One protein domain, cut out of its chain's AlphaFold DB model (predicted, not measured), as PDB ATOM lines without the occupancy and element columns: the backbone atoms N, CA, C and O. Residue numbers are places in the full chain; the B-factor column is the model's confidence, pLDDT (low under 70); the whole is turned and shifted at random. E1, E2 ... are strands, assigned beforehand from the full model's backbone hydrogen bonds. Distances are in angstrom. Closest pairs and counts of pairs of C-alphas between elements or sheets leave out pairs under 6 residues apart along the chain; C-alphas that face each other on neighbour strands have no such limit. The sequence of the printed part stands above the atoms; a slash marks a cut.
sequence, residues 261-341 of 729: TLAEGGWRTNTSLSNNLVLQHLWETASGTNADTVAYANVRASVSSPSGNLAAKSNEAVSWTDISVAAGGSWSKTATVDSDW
ATOM      1  N   THR A 261     405.508 436.235 287.524       97.38
ATOM      2  CA  THR A 261     405.178 434.839 287.217       97.38
ATOM      3  C   THR A 261     406.236 433.886 287.781       97.38
ATOM      4  O   THR A 261     407.365 434.289 288.077       97.38
ATOM      5  N   LEU A 262     405.847 432.623 287.951       96.62
ATOM      6  CA  LEU A 262     406.709 431.500 288.307       96.62
ATOM      7  C   LEU A 262     406.379 430.344 287.357       96.62
ATOM      8  O   LEU A 262     405.207 430.010 287.182       96.62
ATOM      9  N   ALA A 263     407.405 429.767 286.744       95.69
ATOM     10  CA  ALA A 263     407.342 428.595 285.888       95.69
ATOM     11  C   ALA A 263     408.450 427.618 286.303       95.69
ATOM     12  O   ALA A 263     409.631 427.978 286.325       95.69
ATOM     13  N   GLU A 264     408.047 426.397 286.642       93.38
ATOM     14  CA  GLU A 264     408.906 425.298 287.095       93.38
ATOM     15  C   GLU A 264     409.296 424.422 285.885       93.38
ATOM     16  O   GLU A 264     408.449 424.076 285.056       93.38
ATOM     17  N   GLY A 265     410.594 424.139 285.719       86.19
ATOM     18  CA  GLY A 265     411.162 423.468 284.538       86.19
ATOM     19  C   GLY A 265     411.203 421.932 284.603       86.19
ATOM     20  O   GLY A 265     411.619 421.289 283.630       86.19
ATOM     21  N   GLY A 266     410.793 421.363 285.736       86.75
ATOM     22  CA  GLY A 266     410.943 419.964 286.112       86.75
ATOM     23  C   GLY A 266     412.341 419.649 286.655       86.75
ATOM     24  O   GLY A 266     413.353 420.044 286.069       86.75
ATOM     25  N   TRP A 267     412.388 418.876 287.743       85.50
ATOM     26  CA  TRP A 267     413.619 418.296 288.289       85.50
ATOM     27  C   TRP A 267     414.308 417.354 287.294       85.50
ATOM     28  O   TRP A 267     413.658 416.620 286.549       85.50
ATOM     29  N   ARG A 268     415.643 417.375 287.297       86.19
ATOM     30  CA  ARG A 268     416.541 416.600 286.429       86.19
ATOM     31  C   ARG A 268     417.758 416.145 287.231       86.19
ATOM     32  O   ARG A 268     418.206 416.866 288.118       86.19
ATOM     33  N   THR A 269     418.345 414.999 286.901       81.62
ATOM     34  CA  THR A 269     419.630 414.599 287.496       81.62
ATOM     35  C   THR A 269     420.771 415.485 286.986       81.62
ATOM     36  O   THR A 269     420.829 415.862 285.812       81.62
ATOM     37  N   ASN A 270     421.690 415.849 287.880       83.81
ATOM     38  CA  ASN A 270     422.886 416.611 287.554       83.81
ATOM     39  C   ASN A 270     424.006 415.658 287.122       83.81
ATOM     40  O   ASN A 270     424.799 415.193 287.939       83.81
ATOM     41  N   THR A 271     424.090 415.386 285.822       79.31
ATOM     42  CA  THR A 271     425.099 414.491 285.231       79.31
ATOM     43  C   THR A 271     426.528 415.050 285.250       79.31
ATOM     44  O   THR A 271     427.457 414.331 284.888       79.31
ATOM     45  N   SER A 272     426.734 416.303 285.684       79.75
ATOM     46  CA  SER A 272     428.077 416.868 285.905       79.75
ATOM     47  C   SER A 272     428.684 416.501 287.266       79.75
ATOM     48  O   SER A 272     429.890 416.654 287.455       79.75
ATOM     49  N   LEU A 273     427.868 415.993 288.196       77.50
ATOM     50  CA  LEU A 273     428.291 415.506 289.509       77.50
ATOM     51  C   LEU A 273     428.208 413.974 289.570       77.50
ATOM     52  O   LEU A 273     427.460 413.334 288.829       77.50
ATOM     53  N   SER A 274     428.986 413.365 290.466       73.62
ATOM     54  CA  SER A 274     429.027 411.912 290.640       73.62
ATOM     55  C   SER A 274     427.813 411.405 291.426       73.62
ATOM     56  O   SER A 274     427.837 411.354 292.654       73.62
ATOM     57  N   ASN A 275     426.770 410.991 290.712       69.56
ATOM     58  CA  ASN A 275     425.589 410.357 291.299       69.56
ATOM     59  C   ASN A 275     425.871 408.884 291.661       69.56
ATOM     60  O   ASN A 275     426.539 408.168 290.911       69.56
ATOM     61  N   ASN A 276     425.359 408.413 292.800       71.69
ATOM     62  CA  ASN A 276     425.484 407.023 293.258       71.69
ATOM     63  C   ASN A 276     424.178 406.528 293.920       71.69
ATOM     64  O   ASN A 276     423.182 407.247 293.945       71.69
ATOM     65  N   LEU A 277     424.136 405.280 294.406       60.88
ATOM     66  CA  LEU A 277     422.913 404.704 295.000       60.88
ATOM     67  C   LEU A 277     422.436 405.470 296.246       60.88
ATOM     68  O   LEU A 277     421.236 405.604 296.467       60.88
ATOM     69  N   VAL A 278     423.367 405.966 297.059       65.00
ATOM     70  CA  VAL A 278     423.048 406.677 298.300       65.00
ATOM     71  C   VAL A 278     422.673 408.123 297.994       65.00
ATOM     72  O   VAL A 278     421.645 408.581 298.475       65.00
ATOM     73  N   LEU A 279     423.469 408.805 297.163       73.56
ATOM     74  CA  LEU A 279     423.383 410.242 296.905       73.56
ATOM     75  C   LEU A 279     423.093 410.541 295.428       73.56
ATOM     76  O   LEU A 279     423.888 410.209 294.543       73.56
ATOM     77  N   GLN A 280     421.978 411.224 295.179       73.50
ATOM     78  CA  GLN A 280     421.610 411.766 293.871       73.50
ATOM     79  C   GLN A 280     421.553 413.293 293.943       73.50
ATOM     80  O   GLN A 280     420.853 413.849 294.789       73.50
ATOM     81  N   HIS A 281     422.263 413.956 293.033       82.94
ATOM     82  CA  HIS A 281     422.253 415.403 292.862       82.94
ATOM     83  C   HIS A 281     421.188 415.769 291.829       82.94
ATOM     84  O   HIS A 281     421.362 415.542 290.628       82.94
ATOM     85  N   LEU A 282     420.078 416.344 292.277       85.38
ATOM     86  CA  LEU A 282     418.997 416.816 291.416       85.38
ATOM     87  C   LEU A 282     419.089 418.332 291.231       85.38
ATOM     88  O   LEU A 282     419.522 419.055 292.128       85.38
ATOM     89  N   TRP A 283     418.649 418.828 290.080       89.75
ATOM     90  CA  TRP A 283     418.516 420.256 289.811       89.75
ATOM     91  C   TRP A 283     417.225 420.579 289.064       89.75
ATOM     92  O   TRP A 283     416.714 419.771 288.291       89.75
ATOM     93  N   GLU A 284     416.715 421.784 289.272       91.56
ATOM     94  CA  GLU A 284     415.588 422.349 288.533       91.56
ATOM     95  C   GLU A 284     415.866 423.823 288.243       91.56
ATOM     96  O   GLU A 284     416.395 424.532 289.095       91.56
ATOM     97  N   THR A 285     415.482 424.320 287.068       93.25
ATOM     98  CA  THR A 285     415.465 425.764 286.804       93.25
ATOM     99  C   THR A 285     414.047 426.304 286.938       93.25
ATOM    100  O   THR A 285     413.160 425.940 286.167       93.25
ATOM    101  N   ALA A 286     413.861 427.215 287.891       94.81
ATOM    102  CA  ALA A 286     412.691 428.070 287.988       94.81
ATOM    103  C   ALA A 286     412.923 429.353 287.194       94.81
ATOM    104  O   ALA A 286     414.013 429.931 287.225       94.81
ATOM    105  N   SER A 287     411.892 429.833 286.512       96.75
ATOM    106  CA  SER A 287     411.954 431.085 285.760       96.75
ATOM    107  C   SER A 287     410.656 431.871 285.865       96.75
ATOM    108  O   SER A 287     409.640 431.369 286.344       96.75
ATOM    109  N   GLY A 288     410.677 433.120 285.416       97.06
ATOM    110  CA  GLY A 288     409.474 433.933 285.354       97.06
ATOM    111  C   GLY A 288     409.701 435.304 284.743       97.06
ATOM    112  O   GLY A 288     410.786 435.645 284.272       97.06
ATOM    113  N   THR A 289     408.643 436.100 284.749       97.69
ATOM    114  CA  THR A 289     408.566 437.425 284.131       97.69
ATOM    115  C   THR A 289     407.870 438.411 285.056       97.69
ATOM    116  O   THR A 289     406.997 438.037 285.838       97.69
ATOM    117  N   ASN A 290     408.248 439.681 284.956       97.88
ATOM    118  CA  ASN A 290     407.583 440.797 285.608       97.88
ATOM    119  C   ASN A 290     406.692 441.518 284.595       97.88
ATOM    120  O   ASN A 290     407.190 442.181 283.688       97.88
ATOM    121  N   ALA A 291     405.375 441.411 284.762       95.56
ATOM    122  CA  ALA A 291     404.408 442.089 283.901       95.56
ATOM    123  C   ALA A 291     404.174 443.571 284.280       95.56
ATOM    124  O   ALA A 291     403.295 444.213 283.703       95.56
ATOM    125  N   ASP A 292     404.908 444.108 285.262       96.31
ATOM    126  CA  ASP A 292     404.729 445.466 285.780       96.31
ATOM    127  C   ASP A 292     405.762 446.480 285.268       96.31
ATOM    128  O   ASP A 292     406.868 446.146 284.837       96.31
ATOM    129  N   THR A 293     405.408 447.759 285.403       95.62
ATOM    130  CA  THR A 293     406.294 448.908 285.167       95.62
ATOM    131  C   THR A 293     407.217 449.223 286.350       95.62
ATOM    132  O   THR A 293     408.073 450.098 286.239       95.62
ATOM    133  N   VAL A 294     407.057 448.527 287.479       96.31
ATOM    134  CA  VAL A 294     407.897 448.650 288.677       96.31
ATOM    135  C   VAL A 294     408.931 447.526 288.678       96.31
ATOM    136  O   VAL A 294     408.600 446.379 288.388       96.31
ATOM    137  N   ALA A 295     410.186 447.847 288.991       96.56
ATOM    138  CA  ALA A 295     411.233 446.854 289.222       96.56
ATOM    139  C   ALA A 295     411.201 446.368 290.679       96.56
ATOM    140  O   ALA A 295     410.931 447.153 291.590       96.56
ATOM    141  N   TYR A 296     411.513 445.092 290.895       97.19
ATOM    142  CA  TYR A 296     411.459 444.441 292.202       97.19
ATOM    143  C   TYR A 296     412.817 443.838 292.555       97.19
ATOM    144  O   TYR A 296     413.283 442.962 291.843       97.19
ATOM    145  N   ALA A 297     413.434 444.259 293.658       95.19
ATOM    146  CA  ALA A 297     414.672 443.695 294.201       95.19
ATOM    147  C   ALA A 297     414.430 442.560 295.219       95.19
ATOM    148  O   ALA A 297     415.174 441.590 295.241       95.19
ATOM    149  N   ASN A 298     413.377 442.656 296.047       94.12
ATOM    150  CA  ASN A 298     413.069 441.686 297.118       94.12
ATOM    151  C   ASN A 298     412.229 440.446 296.717       94.12
ATOM    152  O   ASN A 298     411.533 439.891 297.573       94.12
ATOM    153  N   VAL A 299     412.225 440.013 295.444       96.00
ATOM    154  CA  VAL A 299     411.340 438.905 295.030       96.00
ATOM    155  C   VAL A 299     411.764 437.591 295.686       96.00
ATOM    156  O   VAL A 299     412.918 437.173 295.605       96.00
ATOM    157  N   ARG A 300     410.798 436.920 296.309       96.94
ATOM    158  CA  ARG A 300     410.916 435.570 296.855       96.94
ATOM    159  C   ARG A 300     410.282 434.576 295.897       96.94
ATOM    160  O   ARG A 300     409.177 434.804 295.407       96.94
ATOM    161  N   ALA A 301     410.958 433.465 295.661       96.00
ATOM    162  CA  ALA A 301     410.423 432.340 294.906       96.00
ATOM    163  C   ALA A 301     410.801 431.043 295.620       96.00
ATOM    164  O   ALA A 301     411.834 430.979 296.285       96.00
ATOM    165  N   SER A 302     409.969 430.019 295.480       93.19
ATOM    166  CA  SER A 302     410.213 428.697 296.044       93.19
ATOM    167  C   SER A 302     409.756 427.648 295.048       93.19
ATOM    168  O   SER A 302     408.613 427.737 294.600       93.19
ATOM    169  N   VAL A 303     410.608 426.671 294.741       91.56
ATOM    170  CA  VAL A 303     410.191 425.467 294.010       91.56
ATOM    171  C   VAL A 303     409.866 424.346 294.972       91.56
ATOM    172  O   VAL A 303     410.540 424.159 295.990       91.56
ATOM    173  N   SER A 304     408.833 423.579 294.641       85.69
ATOM    174  CA  SER A 304     408.508 422.371 295.396       85.69
ATOM    175  C   SER A 304     409.605 421.327 295.176       85.69
ATOM    176  O   SER A 304     409.907 420.979 294.034       85.69
ATOM    177  N   SER A 305     410.183 420.779 296.250       78.38
ATOM    178  CA  SER A 305     411.008 419.569 296.140       78.38
ATOM    179  C   SER A 305     410.177 418.436 295.511       78.38
ATOM    180  O   SER A 305     408.962 418.390 295.743       78.38
ATOM    181  N   PRO A 306     410.773 417.509 294.739       76.00
ATOM    182  CA  PRO A 306     409.996 416.551 293.961       76.00
ATOM    183  C   PRO A 306     409.175 415.639 294.885       76.00
ATOM    184  O   PRO A 306     409.718 414.866 295.671       76.00
ATOM    185  N   SER A 307     407.846 415.744 294.816       60.62
ATOM    186  CA  SER A 307     406.952 415.049 295.745       60.62
ATOM    187  C   SER A 307     406.811 413.565 295.392       60.62
ATOM    188  O   SER A 307     406.228 413.210 294.365       60.62
ATOM    189  N   GLY A 308     407.285 412.699 296.282       56.94
ATOM    190  CA  GLY A 308     407.169 411.242 296.223       56.94
ATOM    191  C   GLY A 308     407.668 410.638 297.539       56.94
ATOM    192  O   GLY A 308     407.965 411.378 298.471       56.94
ATOM    193  N   ASN A 309     407.832 409.313 297.623       48.72
ATOM    194  CA  ASN A 309     408.456 408.653 298.791       48.72
ATOM    195  C   ASN A 309     409.987 408.870 298.852       48.72
ATOM    196  O   ASN A 309     410.732 407.979 299.254       48.72
ATOM    197  N   LEU A 310     410.459 410.030 298.399       52.41
ATOM    198  CA  LEU A 310     411.867 410.389 298.348       52.41
ATOM    199  C   LEU A 310     412.230 410.920 299.733       52.41
ATOM    200  O   LEU A 310     411.669 411.923 300.171       52.41
ATOM    201  N   ALA A 311     413.174 410.277 300.415       44.25
ATOM    202  CA  ALA A 311     413.721 410.787 301.666       44.25
ATOM    203  C   ALA A 311     414.734 411.915 301.395       44.25
ATOM    204  O   ALA A 311     415.878 411.875 301.847       44.25
ATOM    205  N   ALA A 312     414.294 412.971 300.700       47.38
ATOM    206  CA  ALA A 312     414.905 414.275 300.908       47.38
ATOM    207  C   ALA A 312     414.829 414.542 302.420       47.38
ATOM    208  O   ALA A 312     413.741 414.523 303.002       47.38
ATOM    209  N   LYS A 313     415.989 414.693 303.079       50.41
ATOM    210  CA  LYS A 313     416.079 414.772 304.551       50.41
ATOM    211  C   LYS A 313     415.234 415.901 305.147       50.41
ATOM    212  O   LYS A 313     414.890 415.842 306.326       50.41
ATOM    213  N   SER A 314     414.841 416.865 304.322       50.50
ATOM    214  CA  SER A 314     413.703 417.735 304.559       50.50
ATOM    215  C   SER A 314     412.805 417.816 303.314       50.50
ATOM    216  O   SER A 314     413.280 417.900 302.185       50.50
ATOM    217  N   ASN A 315     411.483 417.859 303.526       59.84
ATOM    218  CA  ASN A 315     410.493 418.256 302.509       59.84
ATOM    219  C   ASN A 315     410.496 419.791 302.311       59.84
ATOM    220  O   ASN A 315     409.442 420.421 302.205       59.84
ATOM    221  N   GLU A 316     411.667 420.420 302.392       67.50
ATOM    222  CA  GLU A 316     411.813 421.869 302.330       67.50
ATOM    223  C   GLU A 316     411.864 422.321 300.872       67.50
ATOM    224  O   GLU A 316     412.716 421.904 300.089       67.50
ATOM    225  N   ALA A 317     410.935 423.204 300.510       78.81
ATOM    226  CA  ALA A 317     410.950 423.874 299.222       78.81
ATOM    227  C   ALA A 317     412.226 424.718 299.093       78.81
ATOM    228  O   ALA A 317     412.488 425.581 299.942       78.81
ATOM    229  N   VAL A 318     412.998 424.515 298.019       83.62
ATOM    230  CA  VAL A 318     414.184 425.342 297.759       83.62
ATOM    231  C   VAL A 318     413.707 426.762 297.515       83.62
ATOM    232  O   VAL A 318     413.006 427.041 296.543       83.62
ATOM    233  N   SER A 319     414.062 427.643 298.444       90.75
ATOM    234  CA  SER A 319     413.552 429.004 298.520       90.75
ATOM    235  C   SER A 319     414.679 429.996 298.285       90.75
ATOM    236  O   SER A 319     415.696 429.965 298.975       90.75
ATOM    237  N   TRP A 320     414.476 430.912 297.346       93.69
ATOM    238  CA  TRP A 320     415.359 432.051 297.120       93.69
ATOM    239  C   TRP A 320     414.712 433.318 297.666       93.69
ATOM    240  O   TRP A 320     413.517 433.564 297.457       93.69
ATOM    241  N   THR A 321     415.514 434.156 298.310       92.12
ATOM    242  CA  THR A 321     415.158 435.541 298.619       92.12
ATOM    243  C   THR A 321     415.871 436.492 297.662       92.12
ATOM    244  O   THR A 321     416.806 436.104 296.961       92.12
ATOM    245  N   ASP A 322     415.398 437.737 297.621       92.00
ATOM    246  CA  ASP A 322     416.116 438.870 297.023       92.00
ATOM    247  C   ASP A 322     416.463 438.696 295.530       92.00
ATOM    248  O   ASP A 322     417.467 439.200 295.017       92.00
ATOM    249  N   ILE A 323     415.587 437.998 294.796       94.62
ATOM    250  CA  ILE A 323     415.643 437.947 293.337       94.62
ATOM    251  C   ILE A 323     415.293 439.338 292.796       94.62
ATOM    252  O   ILE A 323     414.177 439.838 292.959       94.62
ATOM    253  N   SER A 324     416.246 439.937 292.086       95.50
ATOM    254  CA  SER A 324     416.031 441.183 291.357       95.50
ATOM    255  C   SER A 324     415.431 440.927 289.972       95.50
ATOM    256  O   SER A 324     416.038 440.257 289.137       95.50
ATOM    257  N   VAL A 325     414.250 441.491 289.718       96.88
ATOM    258  CA  VAL A 325     413.503 441.409 288.459       96.88
ATOM    259  C   VAL A 325     413.189 442.825 287.969       96.88
ATOM    260  O   VAL A 325     412.438 443.574 288.600       96.88
ATOM    261  N   ALA A 326     413.771 443.210 286.833       96.38
ATOM    262  CA  ALA A 326     413.539 444.519 286.220       96.38
ATOM    263  C   ALA A 326     412.068 444.705 285.790       96.38
ATOM    264  O   ALA A 326     411.344 443.730 285.583       96.38
ATOM    265  N   ALA A 327     411.627 445.956 285.631       96.06
ATOM    266  CA  ALA A 327     410.327 446.277 285.031       96.06
ATOM    267  C   ALA A 327     410.239 445.689 283.610       96.06
ATOM    268  O   ALA A 327     411.153 445.891 282.811       96.06
ATOM    269  N   GLY A 328     409.183 444.928 283.308       95.25
ATOM    270  CA  GLY A 328     409.058 444.183 282.044       95.25
ATOM    271  C   GLY A 328     410.084 443.052 281.827       95.25
ATOM    272  O   GLY A 328     410.127 442.482 280.739       95.25
ATOM    273  N   GLY A 329     410.939 442.751 282.810       96.38
ATOM    274  CA  GLY A 329     412.056 441.812 282.676       96.38
ATOM    275  C   GLY A 329     411.703 440.353 282.978       96.38
ATOM    276  O   GLY A 329     410.634 440.039 283.501       96.38
ATOM    277  N   SER A 330     412.646 439.455 282.695       97.06
ATOM    278  CA  SER A 330     412.603 438.036 283.069       97.06
ATOM    279  C   SER A 330     413.630 437.702 284.152       97.06
ATOM    280  O   SER A 330     414.643 438.386 284.285       97.06
ATOM    281  N   TRP A 331     413.398 436.620 284.892       97.00
ATOM    282  CA  TRP A 331     414.326 436.072 285.879       97.00
ATOM    283  C   TRP A 331     414.443 434.550 285.735       97.00
ATOM    284  O   TRP A 331     413.544 433.894 285.209       97.00
ATOM    285  N   SER A 332     415.564 433.999 286.200       96.25
ATOM    286  CA  SER A 332     415.832 432.561 286.227       96.25
ATOM    287  C   SER A 332     416.734 432.227 287.416       96.25
ATOM    288  O   SER A 332     417.690 432.958 287.688       96.25
ATOM    289  N   LYS A 333     416.440 431.139 288.130       96.00
ATOM    290  CA  LYS A 333     417.259 430.592 289.220       96.00
ATOM    291  C   LYS A 333     417.261 429.069 289.141       96.00
ATOM    292  O   LYS A 333     416.239 428.461 288.843       96.00
ATOM    293  N   THR A 334     418.407 428.460 289.429       93.50
ATOM    294  CA  THR A 334     418.540 427.002 289.496       93.50
ATOM    295  C   THR A 334     418.567 426.558 290.952       93.50
ATOM    296  O   THR A 334     419.303 427.116 291.766       93.50
ATOM    297  N   ALA A 335     417.724 425.586 291.276       89.94
ATOM    298  CA  ALA A 335     417.695 424.874 292.539       89.94
ATOM    299  C   ALA A 335     418.550 423.621 292.389       89.94
ATOM    300  O   ALA A 335     418.540 422.995 291.332       89.94
ATOM    301  N   THR A 336     419.252 423.244 293.449       86.81
ATOM    302  CA  THR A 336     419.974 421.973 293.543       86.81
ATOM    303  C   THR A 336     419.600 421.311 294.857       86.81
ATOM    304  O   THR A 336     419.630 421.974 295.894       86.81
ATOM    305  N   VAL A 337     419.235 420.033 294.814       84.69
ATOM    306  CA  VAL A 337     418.861 419.237 295.987       84.69
ATOM    307  C   VAL A 337     419.598 417.915 295.937       84.69
ATOM    308  O   VAL A 337     419.548 417.199 294.939       84.69
ATOM    309  N   ASP A 338     420.218 417.586 297.058       82.12
ATOM    310  CA  ASP A 338     420.814 416.286 297.309       82.12
ATOM    311  C   ASP A 338     419.753 415.393 297.962       82.12
ATOM    312  O   ASP A 338     419.204 415.733 299.013       82.12
ATOM    313  N   SER A 339     419.424 414.264 297.330       70.94
ATOM    314  CA  SER A 339     418.444 413.313 297.866       70.94
ATOM    315  C   SER A 339     419.101 411.995 298.263       70.94
ATOM    316  O   SER A 339     419.688 411.324 297.409       70.94
ATOM    317  N   ASP A 340     418.920 411.607 299.528       65.25
ATOM    318  CA  ASP A 340     419.273 410.281 300.033       65.25
ATOM    319  C   ASP A 340     418.161 409.295 299.655       65.25
ATOM    320  O   ASP A 340     417.040 409.390 300.163       65.25
ATOM    321  N   TRP A 341     418.425 408.378 298.722       60.81
ATOM    322  CA  TRP A 341     417.325 407.694 298.023       60.81
ATOM    323  C   TRP A 341     417.073 406.240 298.420       60.81
ATOM    324  O   TRP A 341     415.950 405.756 298.272       60.81
TER     325      TRP A 341
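Overview. This is residues 261 to 341 of the 729 residues of an uncharacterized protein of Candidatus Micrarchaeota archaeon (UniProt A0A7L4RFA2). A long, narrow ribbon of two strands, E1 and E4, is joined at one half of its length by a shorter hairpin, E2 and E3, loosely set beside it. Part of the opening stretch, residues 263 to 269, runs along E1 on its side away from E4, tied to it by short pairings. The 81 printed residues hold four named strands, E1, E2, E3, E4 along the chain, in two antiparallel sheets of two, E1 - E4 and E2 - E3; the class is all strand, with 38 residues in named elements, under half. The whole is loose, with a radius of gyration of the C-alphas of 14.7 A and spans of 48 by 24 by 17 A, only just a rod.

Along the chain. E1, residues 279 to 289, measures 33.5 A and begins at C-alpha 279 (423.383, 410.242, 296.905). E4, residues 330 to 340, measures 33.2 A and ends at C-alpha 340 (419.273, 410.281, 300.033). E2, residues 296 to 303, measures 19.1 A. E3, residues 318 to 325, measures 18.6 A and bends by 70 degrees at residue 322.

Arrangement. E1 and E4 are antiparallel at 162 degrees, with N 282 and O 337 2.8 A apart, within hydrogen-bond range. The hairpin of E2 and E3 is antiparallel at 153 degrees, with N 320 and O 301 at 2.8 A, within that range. E3 and E4 have 6 pairs of C-alphas within 8 A, the closest those of Val 325 and Trp 331, 6.0 A. E1 and E2 have 1 such pair, Ala 286 and Val 303, at 7.0 A.

Size, cuts and confidence. The C-alphas farthest apart, of Leu 277 and Thr 293, are 48.2 A apart. The printed part has no cut. The link from E2 to E3 is long, and in it residues 307 to 316 have pLDDT under 70, as do residues 275, 277 to 278 and 340 to 341.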